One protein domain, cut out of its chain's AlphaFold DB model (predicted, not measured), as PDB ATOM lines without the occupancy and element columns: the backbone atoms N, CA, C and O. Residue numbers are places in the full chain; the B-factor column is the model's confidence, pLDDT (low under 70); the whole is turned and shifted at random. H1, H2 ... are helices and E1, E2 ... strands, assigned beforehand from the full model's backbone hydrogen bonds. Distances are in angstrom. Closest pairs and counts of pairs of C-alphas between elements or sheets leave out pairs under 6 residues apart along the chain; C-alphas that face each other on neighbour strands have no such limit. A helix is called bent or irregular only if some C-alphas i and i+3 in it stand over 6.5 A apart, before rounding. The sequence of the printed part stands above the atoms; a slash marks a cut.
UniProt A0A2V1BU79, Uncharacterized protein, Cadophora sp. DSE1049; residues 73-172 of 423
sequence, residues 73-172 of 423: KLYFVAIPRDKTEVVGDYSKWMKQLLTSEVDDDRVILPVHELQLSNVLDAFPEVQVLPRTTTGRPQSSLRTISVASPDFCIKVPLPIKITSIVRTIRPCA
ATOM      1  N   LYS A  73      47.017  41.646  32.070       97.19
ATOM      2  CA  LYS A  73      47.747  40.614  32.799       97.19
ATOM      3  C   LYS A  73      47.142  40.405  34.187       97.19
ATOM      4  O   LYS A  73      46.893  41.350  34.938       97.19
ATOM      5  N   LEU A  74      46.938  39.140  34.535       97.75
ATOM      6  CA  LEU A  74      46.547  38.687  35.862       97.75
ATOM      7  C   LEU A  74      47.749  38.057  36.562       97.75
ATOM      8  O   LEU A  74      48.319  37.069  36.089       97.75
ATOM      9  N   TYR A  75      48.106  38.628  37.705       97.44
ATOM     10  CA  TYR A  75      48.994  38.010  38.679       97.44
ATOM     11  C   TYR A  75      48.185  37.100  39.589       97.44
ATOM     12  O   TYR A  75      46.992  37.316  39.783       97.44
ATOM     13  N   PHE A  76      48.826  36.093  40.164       96.69
ATOM     14  CA  PHE A  76      48.199  35.250  41.169       96.69
ATOM     15  C   PHE A  76      48.890  35.462  42.500       96.69
ATOM     16  O   PHE A  76      50.120  35.479  42.574       96.69
ATOM     17  N   VAL A  77      48.093  35.621  43.545       96.06
ATOM     18  CA  VAL A  77      48.597  35.840  44.892       96.06
ATOM     19  C   VAL A  77      47.987  34.837  45.855       96.06
ATOM     20  O   VAL A  77      46.815  34.499  45.724       96.06
ATOM     21  N   ALA A  78      48.773  34.350  46.807       95.44
ATOM     22  CA  ALA A  78      48.328  33.418  47.829       95.44
ATOM     23  C   ALA A  78      48.168  34.144  49.172       95.44
ATOM     24  O   ALA A  78      49.130  34.731  49.676       95.44
ATOM     25  N   ILE A  79      46.970  34.069  49.748       95.00
ATOM     26  CA  ILE A  79      46.591  34.675  51.032       95.00
ATOM     27  C   ILE A  79      46.141  33.577  52.014       95.00
ATOM     28  O   ILE A  79      45.586  32.570  51.562       95.00
ATOM     29  N   PRO A  80      46.363  33.717  53.336       95.06
ATOM     30  CA  PRO A  80      45.864  32.753  54.315       95.06
ATOM     31  C   PRO A  80      44.347  32.534  54.224       95.06
ATOM     32  O   PRO A  80      43.563  33.475  54.034       95.06
ATOM     33  N   ARG A  81      43.920  31.274  54.356       94.38
ATOM     34  CA  ARG A  81      42.508  30.887  54.233       94.38
ATOM     35  C   ARG A  81      41.618  31.495  55.317       94.38
ATOM     36  O   ARG A  81      40.488  31.862  55.016       94.38
ATOM     37  N   ASP A  82      42.124  31.705  56.529       94.06
ATOM     38  CA  ASP A  82      41.397  32.358  57.631       94.06
ATOM     39  C   ASP A  82      41.090  33.852  57.379       94.06
ATOM     40  O   ASP A  82      40.254  34.450  58.063       94.06
ATOM     41  N   LYS A  83      41.746  34.471  56.390       94.38
ATOM     42  CA  LYS A  83      41.515  35.866  55.971       94.38
ATOM     43  C   LYS A  83      40.566  36.004  54.787       94.38
ATOM     44  O   LYS A  83      40.259  37.132  54.396       94.38
ATOM     45  N   THR A  84      40.116  34.886  54.224       95.44
ATOM     46  CA  THR A  84      39.381  34.868  52.963       95.44
ATOM     47  C   THR A  84      38.062  34.136  53.129       95.44
ATOM     48  O   THR A  84      38.020  32.964  53.490       95.44
ATOM     49  N   GLU A  85      36.969  34.815  52.814       96.50
ATOM     50  CA  GLU A  85      35.677  34.168  52.654       96.50
ATOM     51  C   GLU A  85      35.624  33.504  51.276       96.50
ATOM     52  O   GLU A  85      35.916  34.147  50.270       96.50
ATOM     53  N   VAL A  86      35.254  32.224  51.213       96.94
ATOM     54  CA  VAL A  86      35.170  31.472  49.954       96.94
ATOM     55  C   VAL A  86      33.798  30.829  49.827       96.94
ATOM     56  O   VAL A  86      33.326  30.185  50.762       96.94
ATOM     57  N   VAL A  87      33.187  30.981  48.654       96.94
ATOM     58  CA  VAL A  87      31.904  30.369  48.289       96.94
ATOM     59  C   VAL A  87      32.037  29.595  46.977       96.94
ATOM     60  O   VAL A  87      32.802  29.983  46.089       96.94
ATOM     61  N   GLY A  88      31.289  28.499  46.857       96.69
ATOM     62  CA  GLY A  88      31.407  27.559  45.744       96.69
ATOM     63  C   GLY A  88      32.747  26.813  45.708       96.69
ATOM     64  O   GLY A  88      33.614  26.974  46.570       96.69
ATOM     65  N   ASP A  89      32.935  25.992  44.675       94.75
ATOM     66  CA  ASP A  89      34.161  25.207  44.465       94.75
ATOM     67  C   ASP A  89      35.270  26.060  43.815       94.75
ATOM     68  O   ASP A  89      35.707  25.833  42.687       94.75
ATOM     69  N   TYR A  90      35.673  27.135  44.498       95.62
ATOM     70  CA  TYR A  90      36.563  28.164  43.949       95.62
ATOM     71  C   TYR A  90      37.944  27.622  43.543       95.62
ATOM     72  O   TYR A  90      38.487  27.994  42.498       95.62
ATOM     73  N   SER A  91      38.511  26.713  44.341       92.12
ATOM     74  CA  SER A  91      39.841  26.149  44.083       92.12
ATOM     75  C   SER A  91      39.870  25.325  42.794       92.12
ATOM     76  O   SER A  91      40.851  25.404  42.051       92.12
ATOM     77  N   LYS A  92      38.785  24.607  42.468       91.94
ATOM     78  CA  LYS A  92      38.638  23.876  41.201       91.94
ATOM     79  C   LYS A  92      38.785  24.791  39.990       91.94
ATOM     80  O   LYS A  92      39.463  24.417  39.035       91.94
ATOM     81  N   TRP A  93      38.199  25.986  40.024       93.38
ATOM     82  CA  TRP A  93      38.311  26.953  38.927       93.38
ATOM     83  C   TRP A  93      39.726  27.524  38.806       93.38
ATOM     84  O   TRP A  93      40.266  27.609  37.705       93.38
ATOM     85  N   MET A  94      40.370  27.855  39.929       92.31
ATOM     86  CA  MET A  94      41.747  28.368  39.917       92.31
ATOM     87  C   MET A  94      42.766  27.334  39.431       92.31
ATOM     88  O   MET A  94      43.677  27.690  38.685       92.31
ATOM     89  N   LYS A  95      42.576  26.047  39.749       89.44
ATOM     90  CA  LYS A  95      43.413  24.943  39.241       89.44
ATOM     91  C   LYS A  95      43.386  24.813  37.711       89.44
ATOM     92  O   LYS A  95      44.358  24.354  37.127       89.44
ATOM     93  N   GLN A  96      42.328  25.264  37.032       90.00
ATOM     94  CA  GLN A  96      42.308  25.269  35.558       90.00
ATOM     95  C   GLN A  96      43.283  26.291  34.954       90.00
ATOM     96  O   GLN A  96      43.712  26.141  33.814       90.00
ATOM     97  N   LEU A  97      43.647  27.326  35.714       88.75
ATOM     98  CA  LEU A  97      44.601  28.360  35.296       88.75
ATOM     99  C   LEU A  97      46.001  28.123  35.870       88.75
ATOM    100  O   LEU A  97      46.979  28.708  35.401       88.75
ATOM    101  N   LEU A  98      46.101  27.271  36.890       84.69
ATOM    102  CA  LEU A  98      47.301  27.019  37.672       84.69
ATOM    103  C   LEU A  98      47.583  25.518  37.691       84.69
ATOM    104  O   LEU A  98      46.888  24.763  38.353       84.69
ATOM    105  N   THR A  99      48.642  25.068  37.016       66.88
ATOM    106  CA  THR A  99      48.987  23.630  36.983       66.88
ATOM    107  C   THR A  99      49.739  23.137  38.228       66.88
ATOM    108  O   THR A  99      50.285  22.039  38.201       66.88
ATOM    109  N   SER A 100      49.881  23.962  39.266       62.62
ATOM    110  CA  SER A 100      50.666  23.657  40.469       62.62
ATOM    111  C   SER A 100      49.759  23.440  41.671       62.62
ATOM    112  O   SER A 100      48.763  24.150  41.826       62.62
ATOM    113  N   GLU A 101      50.133  22.488  42.525       63.41
ATOM    114  CA  GLU A 101      49.464  22.267  43.803       63.41
ATOM    115  C   GLU A 101      49.594  23.501  44.693       63.41
ATOM    116  O   GLU A 101      50.618  24.187  44.726       63.41
ATOM    117  N   VAL A 102      48.492  23.803  45.362       65.06
ATOM    118  CA  VAL A 102      48.351  24.921  46.281       65.06
ATOM    119  C   VAL A 102      48.212  24.300  47.649       65.06
ATOM    120  O   VAL A 102      47.438  23.359  47.797       65.06
ATOM    121  N   ASP A 103      48.948  24.829  48.615       75.44
ATOM    122  CA  ASP A 103      48.746  24.506  50.021       75.44
ATOM    123  C   ASP A 103      47.282  24.774  50.419       75.44
ATOM    124  O   ASP A 103      46.755  25.858  50.141       75.44
ATOM    125  N   ASP A 104      46.631  23.800  51.053       78.56
ATOM    126  CA  ASP A 104      45.218  23.882  51.444       78.56
ATOM    127  C   ASP A 104      44.960  25.021  52.454       78.56
ATOM    128  O   ASP A 104      43.850  25.566  52.514       78.56
ATOM    129  N   ASP A 105      46.000  25.462  53.172       90.25
ATOM    130  CA  ASP A 105      45.947  26.581  54.122       90.25
ATOM    131  C   ASP A 105      45.908  27.966  53.445       90.25
ATOM    132  O   ASP A 105      45.759  29.003  54.111       90.25
ATOM    133  N   ARG A 106      46.010  28.023  52.110       92.94
ATOM    134  CA  ARG A 106      45.999  29.271  51.338       92.94
ATOM    135  C   ARG A 106      44.915  29.292  50.267       92.94
ATOM    136  O   ARG A 106      44.488  28.286  49.709       92.94
ATOM    137  N   VAL A 107      44.476  30.503  49.939       95.06
ATOM    138  CA  VAL A 107      43.584  30.777  48.808       95.06
ATOM    139  C   VAL A 107      44.358  31.560  47.767       95.06
ATOM    140  O   VAL A 107      45.013  32.548  48.096       95.06
ATOM    141  N   ILE A 108      44.285  31.127  46.509       95.69
ATOM    142  CA  ILE A 108      44.891  31.865  45.404       95.69
ATOM    143  C   ILE A 108      43.870  32.796  44.784       95.69
ATOM    144  O   ILE A 108      42.846  32.335  44.296       95.69
ATOM    145  N   LEU A 109      44.185  34.083  44.737       97.12
ATOM    146  CA  LEU A 109      43.362  35.104  44.111       97.12
ATOM    147  C   LEU A 109      44.074  35.671  42.873       97.12
ATOM    148  O   LEU A 109      45.257  36.013  42.951       97.12
ATOM    149  N   PRO A 110      43.384  35.794  41.728       97.50
ATOM    150  CA  PRO A 110      43.873  36.570  40.602       97.50
ATOM    151  C   PRO A 110      43.782  38.068  40.919       97.50
ATOM    152  O   PRO A 110      42.783  38.548  41.455       97.50
ATOM    153  N   VAL A 111      44.811  38.815  40.544       98.31
ATOM    154  CA  VAL A 111      44.944  40.255  40.768       98.31
ATOM    155  C   VAL A 111      45.299  40.920  39.445       98.31
ATOM    156  O   VAL A 111      46.245  40.517  38.767       98.31
ATOM    157  N   HIS A 112      44.527  41.938  39.067       98.25
ATOM    158  CA  HIS A 112      44.821  42.753  37.892       98.25
ATOM    159  C   HIS A 112      46.190  43.429  38.042       98.25
ATOM    160  O   HIS A 112      46.513  43.900  39.129       98.25
ATOM    161  N   GLU A 113      46.979  43.539  36.971       97.38
ATOM    162  CA  GLU A 113      48.324  44.141  37.024       97.38
ATOM    163  C   GLU A 113      48.357  45.526  37.681       97.38
ATOM    164  O   GLU A 113      49.150  45.761  38.586       97.38
ATOM    165  N   LEU A 114      47.417  46.398  37.314       97.12
ATOM    166  CA  LEU A 114      47.252  47.724  37.918       97.12
ATOM    167  C   LEU A 114      46.829  47.707  39.396       97.12
ATOM    168  O   LEU A 114      46.999  48.702  40.086       97.12
ATOM    169  N   GLN A 115      46.266  46.601  39.889       97.69
ATOM    170  CA  GLN A 115      45.827  46.449  41.279       97.69
ATOM    171  C   GLN A 115      46.916  45.846  42.179       97.69
ATOM    172  O   GLN A 115      46.785  45.890  43.402       97.69
ATOM    173  N   LEU A 116      47.985  45.289  41.598       97.50
ATOM    174  CA  LEU A 116      48.976  44.507  42.333       97.50
ATOM    175  C   LEU A 116      49.680  45.317  43.427       97.50
ATOM    176  O   LEU A 116      49.777  44.829  44.548       97.50
ATOM    177  N   SER A 117      50.123  46.544  43.138       96.19
ATOM    178  CA  SER A 117      50.791  47.393  44.138       96.19
ATOM    179  C   SER A 117      49.888  47.660  45.341       96.19
ATOM    180  O   SER A 117      50.288  47.419  46.472       96.19
ATOM    181  N   ASN A 118      48.627  48.027  45.093       95.81
ATOM    182  CA  ASN A 118      47.647  48.282  46.150       95.81
ATOM    183  C   ASN A 118      47.391  47.038  47.012       95.81
ATOM    184  O   ASN A 118      47.121  47.158  48.203       95.81
ATOM    185  N   VAL A 119      47.451  45.842  46.417       97.44
ATOM    186  CA  VAL A 119      47.317  44.582  47.160       97.44
ATOM    187  C   VAL A 119      48.541  44.327  48.034       97.44
ATOM    188  O   VAL A 119      48.373  43.950  49.186       97.44
ATOM    189  N   LEU A 120      49.753  44.551  47.528       96.75
ATOM    190  CA  LEU A 120      50.975  44.361  48.316       96.75
ATOM    191  C   LEU A 120      51.069  45.346  49.486       96.75
ATOM    192  O   LEU A 120      51.491  44.960  50.572       96.75
ATOM    193  N   ASP A 121      50.613  46.582  49.281       95.00
ATOM    194  CA  ASP A 121      50.576  47.602  50.329       95.00
ATOM    195  C   ASP A 121      49.515  47.285  51.397       95.00
ATOM    196  O   ASP A 121      49.750  47.465  52.592       95.00
ATOM    197  N   ALA A 122      48.337  46.805  50.980       94.38
ATOM    198  CA  ALA A 122      47.221  46.532  51.885       94.38
ATOM    199  C   ALA A 122      47.314  45.175  52.602       94.38
ATOM    200  O   ALA A 122      46.694  45.010  53.654       94.38
ATOM    201  N   PHE A 123      48.052  44.211  52.045       95.38
ATOM    202  CA  PHE A 123      48.144  42.847  52.566       95.38
ATOM    203  C   PHE A 123      49.601  42.338  52.569       95.38
ATOM    204  O   PHE A 123      50.000  41.572  51.684       95.38
ATOM    205  N   PRO A 124      50.414  42.727  53.568       92.38
ATOM    206  CA  PRO A 124      51.822  42.332  53.663       92.38
ATOM    207  C   PRO A 124      52.061  40.816  53.757       92.38
ATOM    208  O   PRO A 124      53.153  40.336  53.465       92.38
ATOM    209  N   GLU A 125      51.056  40.047  54.185       92.31
ATOM    210  CA  GLU A 125      51.096  38.585  54.298       92.31
ATOM    211  C   GLU A 125      50.959  37.847  52.956       92.31
ATOM    212  O   GLU A 125      51.110  36.621  52.890       92.31
ATOM    213  N   VAL A 126      50.628  38.573  51.889       94.75
ATOM    214  CA  VAL A 126      50.307  37.992  50.590       94.75
ATOM    215  C   VAL A 126      51.578  37.615  49.841       94.75
ATOM    216  O   VAL A 126      52.510  38.402  49.691       94.75
ATOM    217  N   GLN A 127      51.601  36.395  49.311       94.75
ATOM    218  CA  GLN A 127      52.705  35.905  48.492       94.75
ATOM    219  C   GLN A 127      52.341  35.982  47.012       94.75
ATOM    220  O   GLN A 127      51.407  35.314  46.566       94.75
ATOM    221  N   VAL A 128      53.110  36.737  46.227       95.69
ATOM    222  CA  VAL A 128      52.982  36.722  44.764       95.69
ATOM    223  C   VAL A 128      53.540  35.414  44.220       95.69
ATOM    224  O   VAL A 128      54.670  35.027  44.520       95.69
ATOM    225  N   LEU A 129      52.747  34.729  43.405       93.62
ATOM    226  CA  LEU A 129      53.163  33.509  42.730       93.62
ATOM    227  C   LEU A 129      53.894  33.856  41.425       93.62
ATOM    228  O   LEU A 129      53.554  34.839  40.767       93.62
ATOM    229  N   PRO A 130      54.869  33.039  40.992       89.94
ATOM    230  CA  PRO A 130      55.670  33.329  39.797       89.94
ATOM    231  C   PRO A 130      54.861  33.262  38.492       89.94
ATOM    232  O   PRO A 130      55.309  33.731  37.446       89.94
ATOM    233  N   ARG A 131      53.673  32.651  38.533       89.00
ATOM    234  CA  ARG A 131      52.807  32.476  37.372       89.00
ATOM    235  C   ARG A 131      51.886  33.665  37.172       89.00
ATOM    236  O   ARG A 131      51.388  34.264  38.119       89.00
ATOM    237  N   THR A 132      51.610  33.935  35.905       94.31
ATOM    238  CA  THR A 132      50.657  34.951  35.465       94.31
ATOM    239  C   THR A 132      49.888  34.412  34.268       94.31
ATOM    240  O   THR A 132      50.347  33.471  33.616       94.31
ATOM    241  N   THR A 133      48.726  34.985  33.987       94.62
ATOM    242  CA  THR A 133      47.976  34.704  32.760       94.62
ATOM    243  C   THR A 133      47.571  36.008  32.093       94.62
ATOM    244  O   THR A 133      47.432  37.032  32.761       94.62
ATOM    245  N   THR A 134      47.384  35.975  30.781       96.06
ATOM    246  CA  THR A 134      46.854  37.104  30.021       96.06
ATOM    247  C   THR A 134      45.425  36.784  29.625       96.06
ATOM    248  O   THR A 134      45.110  35.661  29.232       96.06
ATOM    249  N   GLY A 135      44.554  37.779  29.720       96.44
ATOM    250  CA  GLY A 135      43.184  37.672  29.249       96.44
ATOM    251  C   GLY A 135      42.740  38.928  28.523       96.44
ATOM    252  O   GLY A 135      43.491  39.894  28.373       96.44
ATOM    253  N   ARG A 136      41.491  38.901  28.067       97.75
ATOM    254  CA  ARG A 136      40.848  40.005  27.359       97.75
ATOM    255  C   ARG A 136      39.809  40.659  28.272       97.75
ATOM    256  O   ARG A 136      38.797  40.022  28.586       97.75
ATOM    257  N   PRO A 137      40.041  41.899  28.730       97.38
ATOM    258  CA  PRO A 137      39.045  42.674  29.455       97.38
ATOM    259  C   PRO A 137      37.752  42.842  28.659       97.38
ATOM    260  O   PRO A 137      37.767  43.154  27.469       97.38
ATOM    261  N   GLN A 138      36.621  42.644  29.323       96.62
ATOM    262  CA  GLN A 138      35.290  42.944  28.797       96.62
ATOM    263  C   GLN A 138      34.967  44.435  29.004       96.62
ATOM    264  O   GLN A 138      35.771  45.191  29.540       96.62
ATOM    265  N   SER A 139      33.750  44.864  28.660       93.31
ATOM    266  CA  SER A 139      33.303  46.266  28.739       93.31
ATOM    267  C   SER A 139      33.456  46.933  30.118       93.31
ATOM    268  O   SER A 139      33.501  48.154  30.205       93.31
ATOM    269  N   SER A 140      33.519  46.156  31.205       93.25
ATOM    270  CA  SER A 140      33.753  46.659  32.569       93.25
ATOM    271  C   SER A 140      35.238  46.860  32.910       93.25
ATOM    272  O   SER A 140      35.542  47.300  34.017       93.25
ATOM    273  N   LEU A 141      36.147  46.476  32.003       95.56
ATOM    274  CA  LEU A 141      37.613  46.367  32.113       95.56
ATOM    275  C   LEU A 141      38.133  45.392  33.181       95.56
ATOM    276  O   LEU A 141      39.192  44.794  33.038       95.56
ATOM    277  N   ARG A 142      37.369  45.184  34.248       96.38
ATOM    278  CA  ARG A 142      37.746  44.353  35.392       96.38
ATOM    279  C   ARG A 142      37.173  42.940  35.365       96.38
ATOM    280  O   ARG A 142      37.432  42.153  36.269       96.38
ATOM    281  N   THR A 143      36.332  42.638  34.379       97.62
ATOM    282  CA  THR A 143      35.908  41.273  34.077       97.62
ATOM    283  C   THR A 143      36.687  40.792  32.873       97.62
ATOM    284  O   THR A 143      36.565  41.373  31.801       97.62
ATOM    285  N   ILE A 144      37.491  39.755  33.050       98.12
ATOM    286  CA  ILE A 144      38.481  39.309  32.080       98.12
ATOM    287  C   ILE A 144      38.072  37.934  31.565       98.12
ATOM    288  O   ILE A 144      37.907  36.991  32.341       98.12
ATOM    289  N   SER A 145      37.903  37.832  30.247       97.31
ATOM    290  CA  SER A 145      37.834  36.544  29.560       97.31
ATOM    291  C   SER A 145      39.238  35.942  29.539       97.31
ATOM    292  O   SER A 145      40.172  36.553  29.017       97.31
ATOM    293  N   VAL A 146      39.392  34.777  30.162       94.88
ATOM    294  CA  VAL A 146      40.665  34.047  30.256       94.88
ATOM    295  C   VAL A 146      40.739  32.971  29.170       94.88
ATOM    296  O   VAL A 146      39.815  32.822  28.380       94.88
ATOM    297  N   ALA A 147      41.835  32.212  29.116       88.19
ATOM    298  CA  ALA A 147      42.027  31.151  28.123       88.19
ATOM    299  C   ALA A 147      41.043  29.963  28.247       88.19
ATOM    300  O   ALA A 147      41.048  29.085  27.389       88.19
ATOM    301  N   SER A 148      40.212  29.921  29.295       87.75
ATOM    302  CA  SER A 148      39.130  28.942  29.421       87.75
ATOM    303  C   SER A 148      37.863  29.458  28.732       87.75
ATOM    304  O   SER A 148      37.459  30.596  28.996       87.75
ATOM    305  N   PRO A 149      37.197  28.638  27.897       86.56
ATOM    306  CA  PRO A 149      35.923  29.004  27.301       86.56
ATOM    307  C   PRO A 149      34.767  28.941  28.300       86.56
ATOM    308  O   PRO A 149      33.692  29.413  27.957       86.56
ATOM    309  N   ASP A 150      34.950  28.405  29.510       93.69
ATOM    310  CA  ASP A 150      33.842  28.116  30.433       93.69
ATOM    311  C   ASP A 150      33.515  29.286  31.370       93.69
ATOM    312  O   ASP A 150      32.378  29.451  31.817       93.69
ATOM    313  N   PHE A 151      34.506  30.126  31.681       96.62
ATOM    314  CA  PHE A 151      34.346  31.187  32.673       96.62
ATOM    315  C   PHE A 151      35.168  32.443  32.376       96.62
ATOM    316  O   PHE A 151      36.156  32.452  31.645       96.62
ATOM    317  N   CYS A 152      34.751  33.536  33.003       97.50
ATOM    318  CA  CYS A 152      35.487  34.785  33.099       97.50
ATOM    319  C   CYS A 152      35.694  35.150  34.572       97.50
ATOM    320  O   CYS A 152      34.972  34.682  35.456       97.50
ATOM    321  N   ILE A 153      36.689  35.992  34.838       98.00
ATOM    322  CA  ILE A 153      37.060  36.382  36.200       98.00
ATOM    323  C   ILE A 153      36.804  37.868  36.376       98.00
ATOM    324  O   ILE A 153      37.319  38.679  35.608       98.00
ATOM    325  N   LYS A 154      36.040  38.247  37.399       98.44
ATOM    326  CA  LYS A 154      35.882  39.644  37.818       98.44
ATOM    327  C   LYS A 154      36.756  39.908  39.040       98.44
ATOM    328  O   LYS A 154      36.655  39.188  40.028       98.44
ATOM    329  N   VAL A 155      37.606  40.927  38.959       98.44
ATOM    330  CA  VAL A 155      38.572  41.311  40.004       98.44
ATOM    331  C   VAL A 155      38.457  42.805  40.327       98.44
ATOM    332  O   VAL A 155      37.904  43.555  39.525       98.44
ATOM    333  N   PRO A 156      38.932  43.283  41.486       97.94
ATOM    334  CA  PRO A 156      39.106  44.708  41.743       97.94
ATOM    335  C   PRO A 156      40.075  45.366  40.755       97.94
ATOM    336  O   PRO A 156      41.058  44.763  40.323       97.94
ATOM    337  N   LEU A 157      39.798  46.624  40.418       97.25
ATOM    338  CA  LEU A 157      40.601  47.452  39.524       97.25
ATOM    339  C   LEU A 157      40.631  48.894  40.064       97.25
ATOM    340  O   LEU A 157      39.557  49.468  40.277       97.25
ATOM    341  N   PRO A 158      41.804  49.527  40.245       95.69
ATOM    342  CA  PRO A 158      41.917  50.844  40.873       95.69
ATOM    343  C   PRO A 158      41.706  51.986  39.876       95.69
ATOM    344  O   PRO A 158      42.270  53.067  40.009       95.69
ATOM    345  N   ILE A 159      40.877  51.749  38.862       94.50
ATOM    346  CA  ILE A 159      40.516  52.736  37.855       94.50
ATOM    347  C   ILE A 159      39.107  53.227  38.141       94.50
ATOM    348  O   ILE A 159      38.193  52.435  38.397       94.50
ATOM    349  N   LYS A 160      38.912  54.540  38.051       92.44
ATOM    350  CA  LYS A 160      37.580  55.132  38.012       92.44
ATOM    351  C   LYS A 160      37.022  55.010  36.598       92.44
ATOM    352  O   LYS A 160      37.499  55.667  35.679       92.44
ATOM    353  N   ILE A 161      35.995  54.177  36.458       90.44
ATOM    354  CA  ILE A 161      35.171  54.097  35.248       90.44
ATOM    355  C   ILE A 161      33.864  54.802  35.558       90.44
ATOM    356  O   ILE A 161      33.236  54.488  36.578       90.44
ATOM    357  N   THR A 162      33.486  55.754  34.705       86.50
ATOM    358  CA  THR A 162      32.369  56.672  34.956       86.50
ATOM    359  C   THR A 162      32.475  57.269  36.366       86.50
ATOM    360  O   THR A 162      33.435  57.989  36.650       86.50
ATOM    361  N   SER A 163      31.539  56.983  37.274       84.69
ATOM    362  CA  SER A 163      31.448  57.617  38.600       84.69
ATOM    363  C   SER A 163      32.164  56.893  39.731       84.69
ATOM    364  O   SER A 163      32.314  57.476  40.801       84.69
ATOM    365  N   ILE A 164      32.619  55.653  39.534       88.19
ATOM    366  CA  ILE A 164      33.054  54.790  40.646       88.19
ATOM    367  C   ILE A 164      34.393  54.132  40.327       88.19
ATOM    368  O   ILE A 164      34.608  53.642  39.213       88.19
ATOM    369  N   VAL A 165      35.281  54.110  41.324       92.06
ATOM    370  CA  VAL A 165      36.492  53.282  41.304       92.06
ATOM    371  C   VAL A 165      36.075  51.818  41.304       92.06
ATOM    372  O   VAL A 165      35.185  51.406  42.042       92.06
ATOM    373  N   ARG A 166      36.683  51.015  40.440       94.25
ATOM    374  CA  ARG A 166      36.235  49.648  40.183       94.25
ATOM    375  C   ARG A 166      36.799  48.632  41.187       94.25
ATOM    376  O   ARG A 166      37.090  47.496  40.809       94.25
ATOM    377  N   THR A 167      36.823  48.986  42.471       94.62
ATOM    378  CA  THR A 167      36.949  48.049  43.604       94.62
ATOM    379  C   THR A 167      35.647  47.264  43.820       94.62
ATOM    380  O   THR A 167      34.621  47.546  43.183       94.62
ATOM    381  N   ILE A 168      35.678  46.204  44.632       93.56
ATOM    382  CA  ILE A 168      34.500  45.356  44.881       93.56
ATOM    383  C   ILE A 168      34.380  45.112  46.379       93.56
ATOM    384  O   ILE A 168      35.249  44.478  46.964       93.56
ATOM    385  N   ARG A 169      33.290  45.582  46.994       91.88
ATOM    386  CA  ARG A 169      33.024  45.330  48.416       91.88
ATOM    387  C   ARG A 169      32.985  43.820  48.695       91.88
ATOM    388  O   ARG A 169      32.374  43.108  47.898       91.88
ATOM    389  N   PRO A 170      33.528  43.336  49.827       92.00
ATOM    390  CA  PRO A 170      33.550  41.907  50.150       92.00
ATOM    391  C   PRO A 170      32.182  41.220  50.048       92.00
ATOM    392  O   PRO A 170      32.061  40.185  49.399       92.00
ATOM    393  N   CYS A 171      31.124  41.841  50.582       89.56
ATOM    394  CA  CYS A 171      29.757  41.314  50.488       89.56
ATOM    395  C   CYS A 171      29.274  41.155  49.033       89.56
ATOM    396  O   CYS A 171      28.599  40.185  48.705       89.56
ATOM    397  N   ALA A 172      29.663  42.070  48.142       91.12
ATOM    398  CA  ALA A 172      29.295  42.035  46.730       91.12
ATOM    399  C   ALA A 172      30.096  40.996  45.924       91.12
ATOM    400  O   ALA A 172      29.707  40.678  44.804       91.12
TER     401      ALA A 172
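AT A GLANCE: This is residues 73 to 172 of the 423 residues of an uncharacterized protein of Cadophora sp. DSE1049 (UniProt A0A2V1BU79). A single five-stranded sheet is curled like part of a barrel and folded back on itself, so that E3 and E1 face E5 and E6 with E4 as the hinge; H2 packs on one face and the short H1 on the opposite face, beside the strands. The last stretch, residues 155 to 172, has no named element and folds back on itself in a short pairing of residues 160 to 161 with 164 to 165. The printed part has 100 residues, with two named helices and six named strands in the order E1 E2 H1 E3 H2 E4 E5 E6; the sheet's order is E3 E1 E4 E5 E6, all antiparallel, and the class is mixed. The whole is compact and rounded, with a radius of gyration of the C-alphas of 13.3 A and spans of 39 by 32 by 26 A.

HOW THE PARTS SIT: In the strongly twisted sheet, E1, residues 73 to 80, has E3, residues 106 to 112, as its antiparallel neighbour, with N 109 and O 77 at 2.8 A. E1 is also antiparallel to E4, residues 127 to 137, with N 74 and O 133 at 2.8 A. E4 bends by 83 degrees at residue 130, and its pairing is staggered: residues 127 to 134 pair with E1 and residues 136 to 137 with E5, residues 143 to 145, where N 136 and O 145 are 2.9 A apart. E5 pairs with E6, residues 151 to 154, through N 144 and O 153 at 2.8 A. E4 E5 E6 form a meander, each strand the antiparallel neighbour of the one before, in two hairpins. H2, residues 113 to 122, is over E3 at a height over the sheet of 7.6 A and runs along the strands, at 24 degrees to E3 on the local plane. The closest C-alphas of H2 and E1 are those of Glu 113 and Lys 73, 5.5 A apart. E3, H2 and E4 make a split strand-helix-strand unit, two strands running the same way with E1 between them, and its crossover is right-handed. H1, residues 90 to 95, is on the opposite face, over none of the strands, at a height of 4.2 A, only just above the sheet's level; its closest C-alpha pair with E3 is Met 94 and Ile 108, 7.2 A. E2, residues 84 to 87, pairs with no named strand. In H1 every O i to N i+4 pair is within hydrogen-bond range; in H2, 4 of 6 are.

IN THESE COORDINATES: E1 begins at C-alpha 73, (47.747, 40.614, 32.799), and is 23.0 A long; E4 is 24.4 A, E3 19.1 A and H2 15.1 A. H2 is irregular, with C-alphas 114 and 117 7.2 A apart. E6 ends at C-alpha 154, (35.882, 39.644, 37.818).

THE WHOLE: The C-alphas farthest apart, of Glu 101 and Ser 163, are 40.0 A apart. The printed part has no cut and no long link between named elements. Mean pLDDT of the printed part is 92.8; residues 99 to 102 are under 70.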